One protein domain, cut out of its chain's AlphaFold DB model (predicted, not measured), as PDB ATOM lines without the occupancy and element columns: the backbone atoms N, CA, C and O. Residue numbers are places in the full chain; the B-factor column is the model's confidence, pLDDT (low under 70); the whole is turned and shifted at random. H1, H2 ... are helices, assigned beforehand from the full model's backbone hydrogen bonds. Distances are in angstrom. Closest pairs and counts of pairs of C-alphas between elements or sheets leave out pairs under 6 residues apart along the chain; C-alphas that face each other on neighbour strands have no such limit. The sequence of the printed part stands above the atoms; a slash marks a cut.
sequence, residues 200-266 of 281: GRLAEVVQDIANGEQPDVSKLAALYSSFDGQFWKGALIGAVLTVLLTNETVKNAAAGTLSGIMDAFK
ATOM      1  N   GLY A 200      -0.688  41.856   4.995       84.56
ATOM      2  CA  GLY A 200      -1.716  42.094   3.974       84.56
ATOM      3  C   GLY A 200      -2.498  40.823   3.626       84.56
ATOM      4  O   GLY A 200      -3.724  40.827   3.618       84.56
ATOM      5  N   ARG A 201      -1.795  39.697   3.452       80.94
ATOM      6  CA  ARG A 201      -2.427  38.392   3.190       80.94
ATOM      7  C   ARG A 201      -3.220  37.864   4.384       80.94
ATOM      8  O   ARG A 201      -4.255  37.235   4.192       80.94
ATOM      9  N   LEU A 202      -2.743  38.102   5.607       80.12
ATOM     10  CA  LEU A 202      -3.458  37.696   6.817       80.12
ATOM     11  C   LEU A 202      -4.784  38.452   6.950       80.12
ATOM     12  O   LEU A 202      -5.801  37.843   7.270       80.12
ATOM     13  N   ALA A 203      -4.775  39.759   6.671       85.31
ATOM     14  CA  ALA A 203      -5.974  40.587   6.702       85.31
ATOM     15  C   ALA A 203      -7.026  40.106   5.690       85.31
ATOM     16  O   ALA A 203      -8.195  40.003   6.051       85.31
ATOM     17  N   GLU A 204      -6.614  39.724   4.476       84.75
ATOM     18  CA  GLU A 204      -7.516  39.131   3.476       84.75
ATOM     19  C   GLU A 204      -8.134  37.813   3.959       84.75
ATOM     20  O   GLU A 204      -9.347  37.661   3.911       84.75
ATOM     21  N   VAL A 205      -7.337  36.880   4.495       84.06
ATOM     22  CA  VAL A 205      -7.860  35.591   4.991       84.06
ATOM     23  C   VAL A 205      -8.820  35.791   6.166       84.06
ATOM     24  O   VAL A 205      -9.845  35.117   6.250       84.06
ATOM     25  N   VAL A 206      -8.511  36.719   7.075       86.38
ATOM     26  CA  VAL A 206      -9.401  37.058   8.195       86.38
ATOM     27  C   VAL A 206     -10.704  37.670   7.684       86.38
ATOM     28  O   VAL A 206     -11.766  37.356   8.219       86.38
ATOM     29  N   GLN A 207     -10.639  38.504   6.649       87.00
ATOM     30  CA  GLN A 207     -11.819  39.102   6.038       87.00
ATOM     31  C   GLN A 207     -12.673  38.069   5.287       87.00
ATOM     32  O   GLN A 207     -13.889  38.068   5.473       87.00
ATOM     33  N   ASP A 208     -12.058  37.142   4.545       84.50
ATOM     34  CA  ASP A 208     -12.741  36.022   3.879       84.50
ATOM     35  C   ASP A 208     -13.492  35.154   4.919       84.50
ATOM     36  O   ASP A 208     -14.684  34.878   4.771       84.50
ATOM     37  N   ILE A 209     -12.844  34.831   6.048       85.31
ATOM     38  CA  ILE A 209     -13.462  34.082   7.161       85.31
ATOM     39  C   ILE A 209     -14.600  34.879   7.814       85.31
ATOM     40  O   ILE A 209     -15.653  34.315   8.120       85.31
ATOM     41  N   ALA A 210     -14.406  36.180   8.042       88.19
ATOM     42  CA  ALA A 210     -15.422  37.042   8.645       88.19
ATOM     43  C   ALA A 210     -16.671  37.178   7.758       88.19
ATOM     44  O   ALA A 210     -17.781  37.297   8.278       88.19
ATOM     45  N   ASN A 211     -16.501  37.100   6.437       91.69
ATOM     46  CA  ASN A 211     -17.592  37.093   5.464       91.69
ATOM     47  C   ASN A 211     -18.277  35.719   5.326       91.69
ATOM     48  O   ASN A 211     -19.282  35.603   4.627       91.69
ATOM     49  N   GLY A 212     -17.776  34.683   6.008       89.25
ATOM     50  CA  GLY A 212     -18.298  33.318   5.919       89.25
ATOM     51  C   GLY A 212     -17.875  32.575   4.650       89.25
ATOM     52  O   GLY A 212     -18.389  31.485   4.385       89.25
ATOM     53  N   GLU A 213     -16.942  33.130   3.877       89.25
ATOM     54  CA  GLU A 213     -16.341  32.450   2.739       89.25
ATOM     55  C   GLU A 213     -15.248  31.503   3.244       89.25
ATOM     56  O   GLU A 213     -14.472  31.822   4.148       89.25
ATOM     57  N   GLN A 214     -15.208  30.284   2.701       80.50
ATOM     58  CA  GLN A 214     -14.141  29.354   3.049       80.50
ATOM     59  C   GLN A 214     -12.842  29.877   2.429       80.50
ATOM     60  O   GLN A 214     -12.776  29.987   1.202       80.50
ATOM     61  N   PRO A 215     -11.814  30.200   3.233       79.12
ATOM     62  CA  PRO A 215     -10.555  30.691   2.701       79.12
ATOM     63  C   PRO A 215      -9.959  29.652   1.751       79.12
ATOM     64  O   PRO A 215      -9.909  28.460   2.066       79.12
ATOM     65  N   ASP A 216      -9.506  30.109   0.584       86.12
ATOM     66  CA  ASP A 216      -8.903  29.246  -0.428       86.12
ATOM     67  C   ASP A 216      -7.740  28.456   0.194       86.12
ATOM     68  O   ASP A 216      -6.770  29.022   0.715       86.12
ATOM     69  N   VAL A 217      -7.838  27.128   0.131       84.06
ATOM     70  CA  VAL A 217      -6.825  26.184   0.623       84.06
ATOM     71  C   VAL A 217      -5.435  26.482   0.056       84.06
ATOM     72  O   VAL A 217      -4.439  26.223   0.728       84.06
ATOM     73  N   SER A 218      -5.349  27.089  -1.128       85.19
ATOM     74  CA  SER A 218      -4.095  27.511  -1.757       85.19
ATOM     75  C   SER A 218      -3.460  28.710  -1.042       85.19
ATOM     76  O   SER A 218      -2.245  28.730  -0.825       85.19
ATOM     77  N   LYS A 219      -4.270  29.692  -0.614       80.75
ATOM     78  CA  LYS A 219      -3.808  30.842   0.187       80.75
ATOM     79  C   LYS A 219      -3.384  30.385   1.580       80.75
ATOM     80  O   LYS A 219      -2.331  30.799   2.063       80.75
ATOM     81  N   LEU A 220      -4.159  29.483   2.184       78.94
ATOM     82  CA  LEU A 220      -3.814  28.858   3.460       78.94
ATOM     83  C   LEU A 220      -2.527  28.040   3.362       78.94
ATOM     84  O   LEU A 220      -1.685  28.173   4.237       78.94
ATOM     85  N   ALA A 221      -2.323  27.254   2.303       81.81
ATOM     86  CA  ALA A 221      -1.096  26.482   2.111       81.81
ATOM     87  C   ALA A 221       0.132  27.383   1.911       81.81
ATOM     88  O   ALA A 221       1.188  27.109   2.479       81.81
ATOM     89  N   ALA A 222      -0.002  28.481   1.160       82.19
ATOM     90  CA  ALA A 222       1.071  29.462   0.990       82.19
ATOM     91  C   ALA A 222       1.401  30.190   2.306       82.19
ATOM     92  O   ALA A 222       2.573  30.381   2.627       82.19
ATOM     93  N   LEU A 223       0.379  30.549   3.090       77.69
ATOM     94  CA  LEU A 223       0.546  31.128   4.421       77.69
ATOM     95  C   LEU A 223       1.177  30.111   5.389       77.69
ATOM     96  O   LEU A 223       2.099  30.437   6.127       77.69
ATOM     97  N   TYR A 224       0.741  28.854   5.339       78.12
ATOM     98  CA  TYR A 224       1.248  27.770   6.177       78.12
ATOM     99  C   TYR A 224       2.704  27.430   5.855       78.12
ATOM    100  O   TYR A 224       3.504  27.253   6.766       78.12
ATOM    101  N   SER A 225       3.068  27.400   4.570       76.88
ATOM    102  CA  SER A 225       4.449  27.202   4.121       76.88
ATOM    103  C   SER A 225       5.357  28.387   4.460       76.88
ATOM    104  O   SER A 225       6.575  28.225   4.479       76.88
ATOM    105  N   SER A 226       4.779  29.570   4.694       76.38
ATOM    106  CA  SER A 226       5.502  30.760   5.142       76.38
ATOM    107  C   SER A 226       5.817  30.728   6.638       76.38
ATOM    108  O   SER A 226       6.721  31.441   7.072       76.38
ATOM    109  N   PHE A 227       5.096  29.935   7.434       79.50
ATOM    110  CA  PHE A 227       5.443  29.725   8.832       79.50
ATOM    111  C   PHE A 227       6.496  28.628   8.922       79.50
ATOM    112  O   PHE A 227       6.247  27.473   8.579       79.50
ATOM    113  N   ASP A 228       7.682  28.991   9.406       78.69
ATOM    114  CA  ASP A 228       8.751  28.027   9.642       78.69
ATOM    115  C   ASP A 228       8.238  26.889  10.550       78.69
ATOM    116  O   ASP A 228       7.472  27.105  11.497       78.69
ATOM    117  N   GLY A 229       8.683  25.657  10.303       79.31
ATOM    118  CA  GLY A 229       8.372  24.516  11.162       79.31
ATOM    119  C   GLY A 229       8.800  24.746  12.617       79.31
ATOM    120  O   GLY A 229       8.250  24.119  13.525       79.31
ATOM    121  N   GLN A 230       9.740  25.664  12.871       78.31
ATOM    122  CA  GLN A 230      10.081  26.106  14.226       78.31
ATOM    123  C   GLN A 230       8.965  26.912  14.908       78.31
ATOM    124  O   GLN A 230       8.736  26.713  16.103       78.31
ATOM    125  N   PHE A 231       8.224  27.743  14.167       84.75
ATOM    126  CA  PHE A 231       7.068  28.468  14.699       84.75
ATOM    127  C   PHE A 231       5.972  27.494  15.139       84.75
ATOM    128  O   PHE A 231       5.501  27.581  16.269       84.75
ATOM    129  N   TRP A 232       5.633  26.505  14.306       87.75
ATOM    130  CA  TRP A 232       4.627  25.491  14.652       87.75
ATOM    131  C   TRP A 232       5.021  24.645  15.860       87.75
ATOM    132  O   TRP A 232       4.176  24.346  16.701       87.75
ATOM    133  N   LYS A 233       6.304  24.300  15.996       85.12
ATOM    134  CA  LYS A 233       6.808  23.623  17.199       85.12
ATOM    135  C   LYS A 233       6.653  24.509  18.434       85.12
ATOM    136  O   LYS A 233       6.185  24.025  19.460       85.12
ATOM    137  N   GLY A 234       6.984  25.797  18.327       86.88
ATOM    138  CA  GLY A 234       6.793  26.769  19.405       86.88
ATOM    139  C   GLY A 234       5.324  26.950  19.788       86.88
ATOM    140  O   GLY A 234       4.992  26.894  20.968       86.88
ATOM    141  N   ALA A 235       4.437  27.091  18.802       87.81
ATOM    142  CA  ALA A 235       3.000  27.241  19.007       87.81
ATOM    143  C   ALA A 235       2.369  25.986  19.625       87.81
ATOM    144  O   ALA A 235       1.566  26.102  20.547       87.81
ATOM    145  N   LEU A 236       2.769  24.787  19.186       90.19
ATOM    146  CA  LEU A 236       2.297  23.528  19.763       90.19
ATOM    147  C   LEU A 236       2.757  23.378  21.220       90.19
ATOM    148  O   LEU A 236       1.947  23.074  22.091       90.19
ATOM    149  N   ILE A 237       4.040  23.634  21.499       89.06
ATOM    150  CA  ILE A 237       4.583  23.612  22.866       89.06
ATOM    151  C   ILE A 237       3.875  24.661  23.731       89.06
ATOM    152  O   ILE A 237       3.498  24.364  24.861       89.06
ATOM    153  N   GLY A 238       3.640  25.858  23.190       91.25
ATOM    154  CA  GLY A 238       2.903  26.932  23.850       91.25
ATOM    155  C   GLY A 238       1.472  26.528  24.189       91.25
ATOM    156  O   GLY A 238       1.075  26.646  25.341       91.25
ATOM    157  N   ALA A 239       0.725  25.973  23.234       90.12
ATOM    158  CA  ALA A 239      -0.640  25.501  23.454       90.12
ATOM    159  C   ALA A 239      -0.697  24.391  24.513       90.12
ATOM    160  O   ALA A 239      -1.543  24.439  25.405       90.12
ATOM    161  N   VAL A 240       0.232  23.430  24.471       85.75
ATOM    162  CA  VAL A 240       0.333  22.377  25.492       85.75
ATOM    163  C   VAL A 240       0.650  22.980  26.862       85.75
ATOM    164  O   VAL A 240      -0.015  22.638  27.835       85.75
ATOM    165  N   LEU A 241       1.596  23.920  26.954       89.31
ATOM    166  CA  LEU A 241       1.914  24.616  28.204       89.31
ATOM    167  C   LEU A 241       0.728  25.427  28.730       89.31
ATOM    168  O   LEU A 241       0.456  25.380  29.925       89.31
ATOM    169  N   THR A 242      -0.006  26.135  27.872       89.81
ATOM    170  CA  THR A 242      -1.204  26.880  28.272       89.81
ATOM    171  C   THR A 242      -2.281  25.930  28.778       89.81
ATOM    172  O   THR A 242      -2.787  26.140  29.873       89.81
ATOM    173  N   VAL A 243      -2.571  24.834  28.072       84.88
ATOM    174  CA  VAL A 243      -3.529  23.818  28.545       84.88
ATOM    175  C   VAL A 243      -3.085  23.220  29.886       84.88
ATOM    176  O   VAL A 243      -3.908  23.077  30.789       84.88
ATOM    177  N   LEU A 244      -1.789  22.946  30.062       83.38
ATOM    178  CA  LEU A 244      -1.223  22.487  31.335       83.38
ATOM    179  C   LEU A 244      -1.340  23.538  32.450       83.38
ATOM    180  O   LEU A 244      -1.551  23.182  33.608       83.38
ATOM    181  N   LEU A 245      -1.204  24.828  32.134       83.88
ATOM    182  CA  LEU A 245      -1.316  25.905  33.118       83.88
ATOM    183  C   LEU A 245      -2.763  26.184  33.526       83.88
ATOM    184  O   LEU A 245      -2.996  26.460  34.707       83.88
ATOM    185  N   THR A 246      -3.688  26.146  32.565       84.69
ATOM    186  CA  THR A 246      -5.093  26.540  32.727       84.69
ATOM    187  C   THR A 246      -5.957  25.413  33.291       84.69
ATOM    188  O   THR A 246      -7.012  25.684  33.855       84.69
ATOM    189  N   ASN A 247      -5.528  24.154  33.178       73.75
ATOM    190  CA  ASN A 247      -6.323  23.016  33.625       73.75
ATOM    191  C   ASN A 247      -5.797  22.456  34.960       73.75
ATOM    192  O   ASN A 247      -4.827  21.693  35.002       73.75
ATOM    193  N   GLU A 248      -6.442  22.832  36.071       79.06
ATOM    194  CA  GLU A 248      -6.063  22.389  37.425       79.06
ATOM    195  C   GLU A 248      -6.081  20.861  37.577       79.06
ATOM    196  O   GLU A 248      -5.262  20.289  38.298       79.06
ATOM    197  N   THR A 249      -6.946  20.173  36.829       74.44
ATOM    198  CA  THR A 249      -7.015  18.709  36.799       74.44
ATOM    199  C   THR A 249      -5.726  18.087  36.258       74.44
ATOM    200  O   THR A 249      -5.268  17.070  36.779       74.44
ATOM    201  N   VAL A 250      -5.089  18.718  35.265       66.88
ATOM    202  CA  VAL A 250      -3.834  18.217  34.687       66.88
ATOM    203  C   VAL A 250      -2.641  18.568  35.572       66.88
ATOM    204  O   VAL A 250      -1.743  17.744  35.713       66.88
ATOM    205  N   LYS A 251      -2.654  19.718  36.261       71.19
ATOM    206  CA  LYS A 251      -1.666  20.025  37.314       71.19
ATOM    207  C   LYS A 251      -1.695  19.000  38.444       71.19
ATOM    208  O   LYS A 251      -0.639  18.518  38.843       71.19
ATOM    209  N   ASN A 252      -2.883  18.622  38.914       79.94
ATOM    210  CA  ASN A 252      -3.024  17.620  39.971       79.94
ATOM    211  C   ASN A 252      -2.614  16.217  39.490       79.94
ATOM    212  O   ASN A 252      -1.927  15.496  40.213       79.94
ATOM    213  N   ALA A 253      -2.944  15.854  38.246       77.19
ATOM    214  CA  ALA A 253      -2.514  14.588  37.648       77.19
ATOM    215  C   ALA A 253      -0.990  14.526  37.414       77.19
ATOM    216  O   ALA A 253      -0.368  13.498  37.689       77.19
ATOM    217  N   ALA A 254      -0.384  15.628  36.961       71.88
ATOM    218  CA  ALA A 254       1.056  15.751  36.738       71.88
ATOM    219  C   ALA A 254       1.844  15.776  38.055       71.88
ATOM    220  O   ALA A 254       2.884  15.129  38.158       71.88
ATOM    221  N   ALA A 255       1.333  16.451  39.090       77.06
ATOM    222  CA  ALA A 255       1.911  16.395  40.433       77.06
ATOM    223  C   ALA A 255       1.867  14.965  41.000       77.06
ATOM    224  O   ALA A 255       2.837  14.513  41.605       77.06
ATOM    225  N   GLY A 256       0.786  14.221  40.736       75.69
ATOM    226  CA  GLY A 256       0.668  12.811  41.113       75.69
ATOM    227  C   GLY A 256       1.674  11.903  40.401       75.69
ATOM    228  O   GLY A 256       2.329  11.084  41.045       75.69
ATOM    229  N   THR A 257       1.856  12.068  39.087       76.31
ATOM    230  CA  THR A 257       2.806  11.248  38.309       76.31
ATOM    231  C   THR A 257       4.263  11.588  38.618       76.31
ATOM    232  O   THR A 257       5.080  10.675  38.734       76.31
ATOM    233  N   LEU A 258       4.599  12.867  38.823       76.50
ATOM    234  CA  LEU A 258       5.959  13.262  39.198       76.50
ATOM    235  C   LEU A 258       6.319  12.791  40.617       76.50
ATOM    236  O   LEU A 258       7.441  12.340  40.844       76.50
ATOM    237  N   SER A 259       5.357  12.824  41.549       77.62
ATOM    238  CA  SER A 259       5.531  12.289  42.905       77.62
ATOM    239  C   SER A 259       5.744  10.769  42.896       77.62
ATOM    240  O   SER A 259       6.651  10.274  43.559       77.62
ATOM    241  N   GLY A 260       4.992  10.028  42.071       79.31
ATOM    242  CA  GLY A 260       5.147   8.574  41.944       79.31
ATOM    243  C   GLY A 260       6.494   8.138  41.358       79.31
ATOM    244  O   GLY A 260       7.074   7.155  41.810       79.31
ATOM    245  N   ILE A 261       7.036   8.890  40.393       76.31
ATOM    246  CA  ILE A 261       8.361   8.602  39.819       76.31
ATOM    247  C   ILE A 261       9.466   8.896  40.841       76.31
ATOM    248  O   ILE A 261      10.408   8.120  40.973       76.31
ATOM    249  N   MET A 262       9.349   9.986  41.603       78.62
ATOM    250  CA  MET A 262      10.350  10.343  42.613       78.62
ATOM    251  C   MET A 262      10.338   9.399  43.827       78.62
ATOM    252  O   MET A 262      11.387   9.162  44.424       78.62
ATOM    253  N   ASP A 263       9.178   8.832  44.169       77.69
ATOM    254  CA  ASP A 263       9.051   7.805  45.210       77.69
ATOM    255  C   ASP A 263       9.624   6.451  44.755       77.69
ATOM    256  O   ASP A 263      10.294   5.768  45.530       77.69
ATOM    257  N   ALA A 264       9.474   6.107  43.469       72.94
ATOM    258  CA  ALA A 264      10.097   4.916  42.889       72.94
ATOM    259  C   ALA A 264      11.636   4.973  42.955       72.94
ATOM    260  O   ALA A 264      12.259   3.984  43.328       72.94
ATOM    261  N   PHE A 265      12.250   6.137  42.707       75.12
ATOM    262  CA  PHE A 265      13.707   6.298  42.832       75.12
ATOM    263  C   PHE A 265      14.215   6.297  44.280       75.12
ATOM    264  O   PHE A 265      15.370   5.960  44.511       75.12
ATOM    265  N   LYS A 266      13.380   6.639  45.269       73.62
ATOM    266  CA  LYS A 266      13.752   6.540  46.693       73.62
ATOM    267  C   LYS A 266      13.673   5.118  47.244       73.62
ATOM    268  O   LYS A 266      14.232   4.855  48.305       73.62
TER     269      LYS A 266
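What this domain is: This is residues 200 to 266 of the 281 residues of an uncharacterized protein of Proteobacteria bacterium (UniProt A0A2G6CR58). Picture a stretched zigzag of helices with no common core: two long helices, H3 and H4, meet near their ends at a corner like an L, and two short helices, H1 and H2, make a small folded head at the other end of H3. H1 and H2 run opposite ways near each other, and H3 and H4 make most of the length, with much of each standing free. The printed part has 67 residues with four named helices, in the order H1, H2, H3, H4, and no named strand; the class is all helix. It is extended, with a radius of gyration of the C-alphas of 19.7 A, and its C-alphas span 57 by 24 by 17 A, a rod in outline.

Where its parts are: Find C-alpha 200 at (-1.716, 42.094, 3.974); here H1 begins, and it runs through residues 200 to 210. After a short link of six residues you come to H2, residues 217 to 226, 13.9 A from first to last C-alpha; H1 measures 15.3 A in the same way. A tight link of two residues leads to H3, residues 229 to 246, which begins with C-alpha 229 at (8.372, 24.516, 11.162) and is 25.5 A long. One residue further on, H4 takes up residues 248 to 266; with 19 residues and 27.0 A it is the longest helix, and it ends with C-alpha 266 at (13.752, 6.540, 46.693).

How they stand to each other: Look first at H1 and H2, which are close but not clearly touching: their closest C-alphas, those of Val 205 and Lys 219, are 7.9 A apart. Their lines stand at a steep tilt of 41 degrees, and they run opposite ways. H2 and H3 are apart, though they follow each other in the chain. At the far end of H3 you find that it and H4 only just touch, with 3 pairs of C-alphas within 8 A, and only at the corner by their tight link. H3 touches H4 with residues 244 to 245 alone, and H4 touches H3 with residues 250 to 251 alone; the closest C-alphas of the two helices, those of Leu 244 and Val 250, are 6.0 A apart. The two lines are about perpendicular, at 85 degrees. H1 is apart from H3 and H4, and H2 is apart from H4. In H1, H2, H3 and H4, every backbone O i to N i+4 pair is within hydrogen-bond range.

The domain as a whole: The two C-alphas farthest apart are those of Asn 211 and Lys 266, at 60.1 A. The printed part has no cut, and no link in it is long. Among the stretches that stand free are residues 233 to 242 of H3 and residues 255 to 266 of H4. The mean pLDDT of the printed part is 81.7, and residue 250 is the one printed residue under 70.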